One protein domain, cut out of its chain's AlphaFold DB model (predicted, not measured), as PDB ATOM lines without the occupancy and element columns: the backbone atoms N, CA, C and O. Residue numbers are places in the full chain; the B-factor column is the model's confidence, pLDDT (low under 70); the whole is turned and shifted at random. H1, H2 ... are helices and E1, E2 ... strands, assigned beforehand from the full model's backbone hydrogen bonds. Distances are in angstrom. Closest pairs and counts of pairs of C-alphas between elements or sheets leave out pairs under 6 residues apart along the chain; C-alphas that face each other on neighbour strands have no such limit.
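This is residues 2 to 85 of the 133 residues of an uncharacterized protein of Candidatus Woesearchaeota archaeon CG10_big_fil_rev_8_21_14_0_10_45_16 (UniProt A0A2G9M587). There is little regular structure: a long helix, H1, runs along one side of a body made largely of loops, and a small hairpin, E1 and E2, packs on it through E1. A short helix, H2, lies beyond H1's last residues. The printed part has 84 residues, 30 in named elements, mostly helix, in the order H1, H2, E1, E2; the two-strand sheet is antiparallel. It is compact, radius of gyration of the C-alphas 12.0 A, spanning 34 by 27 by 21 A.

Find E1 at residues 57 to 59 and E2 at 62 to 64. H1, residues 11 to 26, runs 22.4 A from C-alpha 11 at (146.259, 112.063, 155.269); H2 holds residues 33 to 40 and ends with C-alpha 40 at (168.781, 116.925, 151.110).

In the hairpin, N 57 and O 64 are 2.9 A apart, within hydrogen-bond range. The closest C-alphas of H1 and E1, Thr 22 and Ile 57, are 4.7 A apart. H1 and H2 are close but not clearly touching, with closest C-alphas Phe 25 and Phe 39 at 7.2 A. In both helices every O i to N i+4 pair is within range.

The printed part has no cut. The H2 to E1 link is long, and residues 65 to 85 hold no named element. Residues 2 to 3 are under pLDDT 70.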
ATOM      1  N   GLY A   2     155.849 103.845 147.885       56.88
ATOM      2  CA  GLY A   2     155.381 104.262 149.208       56.88
ATOM      3  C   GLY A   2     155.924 105.640 149.604       56.88
ATOM      4  O   GLY A   2     156.948 106.077 149.081       56.88
ATOM      5  N   CYS A   3     155.251 106.320 150.528       60.88
ATOM      6  CA  CYS A   3     155.729 107.534 151.176       60.88
ATOM      7  C   CYS A   3     156.921 107.193 152.079       60.88
ATOM      8  O   CYS A   3     156.830 106.314 152.932       60.88
ATOM      9  N   CYS A   4     158.034 107.902 151.897       79.88
ATOM     10  CA  CYS A   4     159.166 107.852 152.816       79.88
ATOM     11  C   CYS A   4     158.814 108.647 154.083       79.88
ATOM     12  O   CYS A   4     158.437 109.817 153.976       79.88
ATOM     13  N   GLY A   5     158.907 108.017 155.253       84.81
ATOM     14  CA  GLY A   5     158.480 108.595 156.526       84.81
ATOM     15  C   GLY A   5     157.974 107.537 157.510       84.81
ATOM     16  O   GLY A   5     157.965 106.349 157.191       84.81
ATOM     17  N   HIS A   6     157.563 107.979 158.692       86.06
ATOM     18  CA  HIS A   6     156.924 107.178 159.737       86.06
ATOM     19  C   HIS A   6     156.102 108.100 160.649       86.06
ATOM     20  O   HIS A   6     156.189 109.317 160.527       86.06
ATOM     21  N   ASP A   7     155.281 107.532 161.537       86.12
ATOM     22  CA  ASP A   7     154.456 108.295 162.491       86.12
ATOM     23  C   ASP A   7     153.584 109.383 161.830       86.12
ATOM     24  O   ASP A   7     153.435 110.498 162.328       86.12
ATOM     25  N   PHE A   8     153.013 109.057 160.666       89.75
ATOM     26  CA  PHE A   8     152.142 109.953 159.907       89.75
ATOM     27  C   PHE A   8     150.942 110.410 160.746       89.75
ATOM     28  O   PHE A   8     150.194 109.584 161.270       89.75
ATOM     29  N   ILE A   9     150.716 111.725 160.812       90.69
ATOM     30  CA  ILE A   9     149.661 112.319 161.651       90.69
ATOM     31  C   ILE A   9     148.270 112.105 161.042       90.69
ATOM     32  O   ILE A   9     147.366 111.567 161.677       90.69
ATOM     33  N   SER A  10     148.076 112.555 159.802       92.12
ATOM     34  CA  SER A  10     146.837 112.367 159.043       92.12
ATOM     35  C   SER A  10     147.122 112.408 157.547       92.12
ATOM     36  O   SER A  10     148.200 112.833 157.117       92.12
ATOM     37  N   LYS A  11     146.149 111.997 156.730       91.75
ATOM     38  CA  LYS A  11     146.259 112.063 155.269       91.75
ATOM     39  C   LYS A  11     146.392 113.507 154.777       91.75
ATOM     40  O   LYS A  11     147.198 113.785 153.892       91.75
ATOM     41  N   GLU A  12     145.634 114.421 155.369       94.19
ATOM     42  CA  GLU A  12     145.626 115.850 155.050       94.19
ATOM     43  C   GLU A  12     146.972 116.477 155.406       94.19
ATOM     44  O   GLU A  12     147.582 117.125 154.558       94.19
ATOM     45  N   LYS A  13     147.492 116.197 156.607       95.44
ATOM     46  CA  LYS A  13     148.808 116.683 157.041       95.44
ATOM     47  C   LYS A  13     149.949 116.104 156.217       95.44
ATOM     48  O   LYS A  13     150.839 116.836 155.802       95.44
ATOM     49  N   THR A  14     149.871 114.820 155.883       93.69
ATOM     50  CA  THR A  14     150.827 114.172 154.973       93.69
ATOM     51  C   THR A  14     150.834 114.859 153.609       93.69
ATOM     52  O   THR A  14     151.895 115.120 153.046       93.69
ATOM     53  N   LYS A  15     149.655 115.196 153.076       94.12
ATOM     54  CA  LYS A  15     149.537 115.917 151.808       94.12
ATOM     55  C   LYS A  15     150.127 117.328 151.905       94.12
ATOM     56  O   LYS A  15     150.959 117.672 151.074       94.12
ATOM     57  N   GLU A  16     149.758 118.100 152.929       96.19
ATOM     58  CA  GLU A  16     150.317 119.437 153.189       96.19
ATOM     59  C   GLU A  16     151.848 119.402 153.303       96.19
ATOM     60  O   GLU A  16     152.538 120.267 152.766       96.19
ATOM     61  N   ALA A  17     152.397 118.389 153.976       96.62
ATOM     62  CA  ALA A  17     153.834 118.205 154.120       96.62
ATOM     63  C   ALA A  17     154.529 117.968 152.772       96.62
ATOM     64  O   ALA A  17     155.534 118.620 152.478       96.62
ATOM     65  N   ILE A  18     153.983 117.071 151.943       95.88
ATOM     66  CA  ILE A  18     154.507 116.781 150.599       95.88
ATOM     67  C   ILE A  18     154.406 118.015 149.701       95.88
ATOM     68  O   ILE A  18     155.361 118.318 148.983       95.88
ATOM     69  N   ASP A  19     153.285 118.738 149.740       96.38
ATOM     70  CA  ASP A  19     153.082 119.944 148.935       96.38
ATOM     71  C   ASP A  19     154.131 121.011 149.312       96.38
ATOM     72  O   ASP A  19     154.852 121.489 148.437       96.38
ATOM     73  N   LYS A  20     154.367 121.256 150.609       98.06
ATOM     74  CA  LYS A  20     155.433 122.170 151.066       98.06
ATOM     75  C   LYS A  20     156.841 121.712 150.670       98.06
ATOM     76  O   LYS A  20     157.670 122.527 150.276       98.06
ATOM     77  N   ASN A  21     157.145 120.415 150.761       97.69
ATOM     78  CA  ASN A  21     158.439 119.890 150.299       97.69
ATOM     79  C   ASN A  21     158.618 120.108 148.787       97.69
ATOM     80  O   ASN A  21     159.725 120.366 148.316       97.69
ATOM     81  N   THR A  22     157.525 119.996 148.031       97.62
ATOM     82  CA  THR A  22     157.495 120.207 146.581       97.62
ATOM     83  C   THR A  22     157.722 121.675 146.235       97.62
ATOM     84  O   THR A  22     158.506 121.967 145.334       97.62
ATOM     85  N   GLU A  23     157.099 122.595 146.972       98.00
ATOM     86  CA  GLU A  23     157.322 124.040 146.847       98.00
ATOM     87  C   GLU A  23     158.783 124.403 147.135       98.00
ATOM     88  O   GLU A  23     159.430 125.045 146.311       98.00
ATOM     89  N   GLU A  24     159.351 123.915 148.243       97.44
ATOM     90  CA  GLU A  24     160.773 124.102 148.567       97.44
ATOM     91  C   GLU A  24     161.690 123.566 147.463       97.44
ATOM     92  O   GLU A  24     162.671 124.210 147.089       97.44
ATOM     93  N   PHE A  25     161.368 122.394 146.911       97.62
ATOM     94  CA  PHE A  25     162.132 121.813 145.815       97.62
ATOM     95  C   PHE A  25     162.042 122.661 144.546       97.62
ATOM     96  O   PHE A  25     163.042 122.821 143.842       97.62
ATOM     97  N   ALA A  26     160.871 123.227 144.240       96.81
ATOM     98  CA  ALA A  26     160.659 124.076 143.072       96.81
ATOM     99  C   ALA A  26     161.529 125.343 143.109       96.81
ATOM    100  O   ALA A  26     162.009 125.761 142.058       96.81
ATOM    101  N   LEU A  27     161.814 125.877 144.302       96.69
ATOM    102  CA  LEU A  27     162.651 127.067 144.499       96.69
ATOM    103  C   LEU A  27     164.142 126.853 144.205       96.69
ATOM    104  O   LEU A  27     164.880 127.828 144.095       96.69
ATOM    105  N   ILE A  28     164.607 125.607 144.072       95.69
ATOM    106  CA  ILE A  28     166.006 125.335 143.726       95.69
ATOM    107  C   ILE A  28     166.257 125.764 142.261       95.69
ATOM    108  O   ILE A  28     165.666 125.154 141.367       95.69
ATOM    109  N   PRO A  29     167.129 126.746 141.970       88.75
ATOM    110  CA  PRO A  29     167.275 127.281 140.611       88.75
ATOM    111  C   PRO A  29     167.791 126.242 139.610       88.75
ATOM    112  O   PRO A  29     167.225 126.064 138.535       88.75
ATOM    113  N   GLU A  30     168.827 125.502 140.003       92.81
ATOM    114  CA  GLU A  30     169.454 124.459 139.197       92.81
ATOM    115  C   GLU A  30     169.371 123.128 139.940       92.81
ATOM    116  O   GLU A  30     169.664 123.040 141.128       92.81
ATOM    117  N   LYS A  31     168.948 122.060 139.259       93.56
ATOM    118  CA  LYS A  31     168.835 120.721 139.863       93.56
ATOM    119  C   LYS A  31     170.120 119.913 139.666       93.56
ATOM    120  O   LYS A  31     170.071 118.763 139.235       93.56
ATOM    121  N   ASP A  32     171.263 120.539 139.921       95.25
ATOM    122  CA  ASP A  32     172.566 119.880 139.884       95.25
ATOM    123  C   ASP A  32     172.836 119.084 141.176       95.25
ATOM    124  O   ASP A  32     172.118 119.203 142.172       95.25
ATOM    125  N   GLU A  33     173.874 118.242 141.174       95.50
ATOM    126  CA  GLU A  33     174.199 117.375 142.321       95.50
ATOM    127  C   GLU A  33     174.386 118.190 143.612       95.50
ATOM    128  O   GLU A  33     173.864 117.822 144.662       95.50
ATOM    129  N   ARG A  34     175.058 119.347 143.533       96.12
ATOM    130  CA  ARG A  34     175.313 120.214 144.690       96.12
ATOM    131  C   ARG A  34     174.025 120.783 145.284       96.12
ATOM    132  O   ARG A  34     173.864 120.786 146.507       96.12
ATOM    133  N   SER A  35     173.114 121.261 144.447       97.38
ATOM    134  CA  SER A  35     171.858 121.856 144.901       97.38
ATOM    135  C   SER A  35     170.899 120.794 145.432       97.38
ATOM    136  O   SER A  35     170.206 121.028 146.421       97.38
ATOM    137  N   LEU A  36     170.913 119.590 144.851       97.12
ATOM    138  CA  LEU A  36     170.175 118.437 145.374       97.12
ATOM    139  C   LEU A  36     170.694 117.993 146.746       97.12
ATOM    140  O   LEU A  36     169.889 117.718 147.634       97.12
ATOM    141  N   LEU A  37     172.013 117.971 146.953       96.88
ATOM    142  CA  LEU A  37     172.606 117.684 148.264       96.88
ATOM    143  C   LEU A  37     172.295 118.789 149.281       96.88
ATOM    144  O   LEU A  37     171.951 118.495 150.420       96.88
ATOM    145  N   THR A  38     172.309 120.057 148.863       96.94
ATOM    146  CA  THR A  38     171.872 121.173 149.721       96.94
ATOM    147  C   THR A  38     170.410 121.017 150.137       96.94
ATOM    148  O   THR A  38     170.072 121.183 151.306       96.94
ATOM    149  N   PHE A  39     169.533 120.648 149.200       97.19
ATOM    150  CA  PHE A  39     168.134 120.364 149.505       97.19
ATOM    151  C   PHE A  39     167.995 119.181 150.460       97.19
ATOM    152  O   PHE A  39     167.243 119.278 151.425       97.19
ATOM    153  N   ARG A  40     168.740 118.095 150.229       96.25
ATOM    154  CA  ARG A  40     168.781 116.925 151.110       96.25
ATOM    155  C   ARG A  40     169.131 117.319 152.541       96.25
ATOM    156  O   ARG A  40     168.412 116.944 153.459       96.25
ATOM    157  N   ASP A  41     170.196 118.095 152.705       96.31
ATOM    158  CA  ASP A  41     170.818 118.383 154.000       96.31
ATOM    159  C   ASP A  41     170.222 119.609 154.709       96.31
ATOM    160  O   ASP A  41     170.701 120.011 155.768       96.31
ATOM    161  N   ARG A  42     169.133 120.185 154.180       96.12
ATOM    162  CA  ARG A  42     168.422 121.312 154.812       96.12
ATOM    163  C   ARG A  42     167.780 120.964 156.159       96.12
ATOM    164  O   ARG A  42     167.328 121.858 156.868       96.12
ATOM    165  N   ALA A  43     167.686 119.677 156.471       95.00
ATOM    166  CA  ALA A  43     167.156 119.154 157.718       95.00
ATOM    167  C   ALA A  43     167.793 117.797 158.037       95.00
ATOM    168  O   ALA A  43     168.230 117.075 157.139       95.00
ATOM    169  N   TYR A  44     167.817 117.439 159.321       92.88
ATOM    170  CA  TYR A  44     168.225 116.102 159.746       92.88
ATOM    171  C   TYR A  44     167.217 115.048 159.288       92.88
ATOM    172  O   TYR A  44     166.042 115.321 159.062       92.88
ATOM    173  N   THR A  45     167.669 113.805 159.192       89.81
ATOM    174  CA  THR A  45     166.864 112.702 158.650       89.81
ATOM    175  C   THR A  45     165.702 112.304 159.545       89.81
ATOM    176  O   THR A  45     164.685 111.829 159.045       89.81
ATOM    177  N   SER A  46     165.835 112.548 160.848       89.62
ATOM    178  CA  SER A  46     164.781 112.399 161.850       89.62
ATOM    179  C   SER A  46     163.818 113.590 161.918       89.62
ATOM    180  O   SER A  46     162.780 113.486 162.566       89.62
ATOM    181  N   ASP A  47     164.123 114.715 161.261       94.25
ATOM    182  CA  ASP A  47     163.225 115.871 161.180       94.25
ATOM    183  C   ASP A  47     162.179 115.634 160.083       94.25
ATOM    184  O   ASP A  47     162.285 116.099 158.942       94.25
ATOM    185  N   LEU A  48     161.162 114.851 160.440       93.88
ATOM    186  CA  LEU A  48     160.026 114.559 159.580       93.88
ATOM    187  C   LEU A  48     158.961 115.651 159.692       93.88
ATOM    188  O   LEU A  48     158.529 116.023 160.783       93.88
ATOM    189  N   ARG A  49     158.467 116.119 158.546       95.00
ATOM    190  CA  ARG A  49     157.348 117.062 158.484       95.00
ATOM    191  C   ARG A  49     156.044 116.282 158.535       95.00
ATOM    192  O   ARG A  49     155.687 115.637 157.555       95.00
ATOM    193  N   ASP A  50     155.364 116.314 159.677       94.75
ATOM    194  CA  ASP A  50     154.112 115.577 159.902       94.75
ATOM    195  C   ASP A  50     154.235 114.066 159.599       94.75
ATOM    196  O   ASP A  50     153.325 113.435 159.057       94.75
ATOM    197  N   GLY A  51     155.404 113.496 159.914       91.31
ATOM    198  CA  GLY A  51     155.753 112.099 159.639       91.31
ATOM    199  C   GLY A  51     156.286 111.828 158.228       91.31
ATOM    200  O   GLY A  51     156.642 110.700 157.899       91.31
ATOM    201  N   VAL A  52     156.402 112.850 157.376       93.94
ATOM    202  CA  VAL A  52     156.910 112.728 156.004       93.94
ATOM    203  C   VAL A  52     158.384 113.110 155.923       93.94
ATOM    204  O   VAL A  52     158.802 114.160 156.417       93.94
ATOM    205  N   CYS A  53     159.178 112.297 155.223       94.06
ATOM    206  CA  CYS A  53     160.542 112.660 154.859       94.06
ATOM    207  C   CYS A  53     160.540 113.965 154.061       94.06
ATOM    208  O   CYS A  53     159.867 114.082 153.037       94.06
ATOM    209  N   ARG A  54     161.363 114.928 154.475       96.00
ATOM    210  CA  ARG A  54     161.473 116.230 153.805       96.00
ATOM    211  C   ARG A  54     161.906 116.124 152.341       96.00
ATOM    212  O   ARG A  54     161.613 117.008 151.547       96.00
ATOM    213  N   ASN A  55     162.543 115.029 151.940       95.75
ATOM    214  CA  ASN A  55     162.947 114.814 150.551       95.75
ATOM    215  C   ASN A  55     161.866 114.142 149.689       95.75
ATOM    216  O   ASN A  55     162.082 113.958 148.494       95.75
ATOM    217  N   LEU A  56     160.706 113.784 150.255       95.12
ATOM    218  CA  LEU A  56     159.569 113.283 149.487       95.12
ATOM    219  C   LEU A  56     158.795 114.457 148.877       95.12
ATOM    220  O   LEU A  56     158.278 115.307 149.605       95.12
ATOM    221  N   ILE A  57     158.699 114.471 147.550       95.69
ATOM    222  CA  ILE A  57     158.009 115.505 146.771       95.69
ATOM    223  C   ILE A  57     156.955 114.881 145.860       95.69
ATOM    224  O   ILE A  57     156.961 113.674 145.599       95.69
ATOM    225  N   LYS A  58     156.088 115.729 145.311       94.00
ATOM    226  CA  LYS A  58     155.144 115.385 144.256       94.00
ATOM    227  C   LYS A  58     155.646 115.903 142.910       94.00
ATOM    228  O   LYS A  58     155.966 117.078 142.769       94.00
ATOM    229  N   LYS A  59     155.668 115.040 141.897       90.81
ATOM    230  CA  LYS A  59     155.987 115.402 140.512       90.81
ATOM    231  C   LYS A  59     155.148 114.553 139.560       90.81
ATOM    232  O   LYS A  59     155.057 113.345 139.751       90.81
ATOM    233  N   ASP A  60     154.498 115.193 138.589       87.56
ATOM    234  CA  ASP A  60     153.676 114.536 137.557       87.56
ATOM    235  C   ASP A  60     152.606 113.580 138.128       87.56
ATOM    236  O   ASP A  60     152.334 112.507 137.600       87.56
ATOM    237  N   GLY A  61     152.006 113.954 139.265       83.25
ATOM    238  CA  GLY A  61     150.995 113.140 139.956       83.25
ATOM    239  C   GLY A  61     151.552 111.986 140.801       83.25
ATOM    240  O   GLY A  61     150.791 111.354 141.534       83.25
ATOM    241  N   CYS A  62     152.864 111.748 140.775       85.81
ATOM    242  CA  CYS A  62     153.543 110.728 141.569       85.81
ATOM    243  C   CYS A  62     154.268 111.331 142.778       85.81
ATOM    244  O   CYS A  62     154.686 112.487 142.754       85.81
ATOM    245  N   PHE A  63     154.454 110.526 143.827       90.38
ATOM    246  CA  PHE A  63     155.348 110.860 144.938       90.38
ATOM    247  C   PHE A  63     156.696 110.185 144.734       90.38
ATOM    248  O   PHE A  63     156.749 108.981 144.477       90.38
ATOM    249  N   LEU A  64     157.776 110.951 144.846       92.31
ATOM    250  CA  LEU A  64     159.130 110.458 144.623       92.31
ATOM    251  C   LEU A  64     160.154 111.216 145.468       92.31
ATOM    252  O   LEU A  64     159.880 112.293 145.992       92.31
ATOM    253  N   CYS A  65     161.351 110.645 145.575       94.06
ATOM    254  CA  CYS A  65     162.514 111.326 146.126       94.06
ATOM    255  C   CYS A  65     163.413 111.772 144.963       94.06
ATOM    256  O   CYS A  65     163.889 110.908 144.218       94.06
ATOM    257  N   PRO A  66     163.692 113.078 144.795       95.00
ATOM    258  CA  PRO A  66     164.509 113.578 143.692       95.00
ATOM    259  C   PRO A  66     165.977 113.156 143.817       95.00
ATOM    260  O   PRO A  66     166.738 113.361 142.885       95.00
ATOM    261  N   LEU A  67     166.368 112.556 144.946       95.38
ATOM    262  CA  LEU A  67     167.714 112.062 145.245       95.38
ATOM    263  C   LEU A  67     167.921 110.595 144.825       95.38
ATOM    264  O   LEU A  67     169.024 110.067 144.949       95.38
ATOM    265  N   HIS A  68     166.861 109.915 144.371       93.94
ATOM    266  CA  HIS A  68     166.907 108.499 144.003       93.94
ATOM    267  C   HIS A  68     167.831 108.268 142.790       93.94
ATOM    268  O   HIS A  68     167.788 109.063 141.847       93.94
ATOM    269  N   PRO A  69     168.592 107.156 142.721       93.38
ATOM    270  CA  PRO A  69     169.456 106.833 141.575       93.38
ATOM    271  C   PRO A  69     168.681 106.558 140.276       93.38
ATOM    272  O   PRO A  69     169.250 106.518 139.198       93.38
ATOM    273  N   ALA A  70     167.358 106.403 140.346       91.75
ATOM    274  CA  ALA A  70     166.522 106.340 139.142       91.75
ATOM    275  C   ALA A  70     166.428 107.700 138.422       91.75
ATOM    276  O   ALA A  70     166.081 107.752 137.248       91.75
ATOM    277  N   LEU A  71     166.711 108.796 139.134       92.06
ATOM    278  CA  LEU A  71     166.654 110.169 138.626       92.06
ATOM    279  C   LEU A  71     168.040 110.824 138.546       92.06
ATOM    280  O   LEU A  71     168.156 111.944 138.061       92.06
ATOM    281  N   ASN A  72     169.083 110.141 139.020       92.06
ATOM    282  CA  ASN A  72     170.435 110.673 139.157       92.06
ATOM    283  C   ASN A  72     171.466 109.609 138.777       92.06
ATOM    284  O   ASN A  72     171.216 108.420 138.903       92.06
ATOM    285  N   LYS A  73     172.680 110.018 138.400       92.12
ATOM    286  CA  LYS A  73     173.773 109.070 138.099       92.12
ATOM    287  C   LYS A  73     174.254 108.273 139.321       92.12
ATOM    288  O   LYS A  73     174.924 107.258 139.160       92.12
ATOM    289  N   LYS A  74     173.966 108.760 140.529       94.25
ATOM    290  CA  LYS A  74     174.362 108.180 141.816       94.25
ATOM    291  C   LYS A  74     173.177 108.208 142.770       94.25
ATOM    292  O   LYS A  74     172.254 108.999 142.593       94.25
ATOM    293  N   ASP A  75     173.234 107.389 143.812       95.44
ATOM    294  CA  ASP A  75     172.272 107.474 144.904       95.44
ATOM    295  C   ASP A  75     172.662 108.594 145.875       95.44
ATOM    296  O   ASP A  75     173.548 108.432 146.716       95.44
ATOM    297  N   LEU A  76     171.997 109.744 145.760       96.38
ATOM    298  CA  LEU A  76     172.282 110.918 146.590       96.38
ATOM    299  C   LEU A  76     171.683 110.800 148.001       96.38
ATOM    300  O   LEU A  76     171.898 111.674 148.841       96.38
ATOM    301  N   ARG A  77     170.949 109.719 148.292       95.00
ATOM    302  CA  ARG A  77     170.384 109.434 149.618       95.00
ATOM    303  C   ARG A  77     171.411 108.838 150.584       95.00
ATOM    304  O   ARG A  77     171.207 108.914 151.795       95.00
ATOM    305  N   ILE A  78     172.494 108.251 150.061       94.75
ATOM    306  CA  ILE A  78     173.542 107.606 150.860       94.75
ATOM    307  C   ILE A  78     174.141 108.609 151.854       94.75
ATOM    308  O   ILE A  78     174.455 109.748 151.502       94.75
ATOM    309  N   GLY A  79     174.295 108.167 153.105       92.25
ATOM    310  CA  GLY A  79     174.793 108.992 154.209       92.25
ATOM    311  C   GLY A  79     173.750 109.939 154.808       92.25
ATOM    312  O   GLY A  79     174.066 110.652 155.751       92.25
ATOM    313  N   HIS A  80     172.521 109.937 154.284       92.44
ATOM    314  CA  HIS A  80     171.404 110.702 154.823       92.44
ATOM    315  C   HIS A  80     170.348 109.742 155.383       92.44
ATOM    316  O   HIS A  80     170.258 109.577 156.596       92.44
ATOM    317  N   CYS A  81     169.584 109.041 154.544       91.06
ATOM    318  CA  CYS A  81     168.589 108.077 155.028       91.06
ATOM    319  C   CYS A  81     169.046 106.621 154.864       91.06
ATOM    320  O   CYS A  81     169.976 106.325 154.111       91.06
ATOM    321  N   ASP A  82     168.370 105.706 155.565       89.44
ATOM    322  CA  ASP A  82     168.545 104.271 155.347       89.44
ATOM    323  C   ASP A  82     167.917 103.870 154.006       89.44
ATOM    324  O   ASP A  82     166.701 103.720 153.868       89.44
ATOM    325  N   VAL A  83     168.771 103.717 152.994       89.50
ATOM    326  CA  VAL A  83     168.369 103.333 151.634       89.50
ATOM    327  C   VAL A  83     167.903 101.881 151.530       89.50
ATOM    328  O   VAL A  83     167.278 101.531 150.530       89.50
ATOM    329  N   ASN A  84     168.180 101.064 152.550       87.19
ATOM    330  CA  ASN A  84     167.786  99.659 152.628       87.19
ATOM    331  C   ASN A  84     166.569  99.445 153.535       87.19
ATOM    332  O   ASN A  84     166.139  98.305 153.725       87.19
ATOM    333  N   PHE A  85     166.004 100.518 154.095       86.25
ATOM    334  CA  PHE A  85     164.847 100.410 154.965       86.25
ATOM    335  C   PHE A  85     163.653  99.805 154.219       86.25
ATOM    336  O   PHE A  85     163.234 100.276 153.160       86.25
TER     337      PHE A  85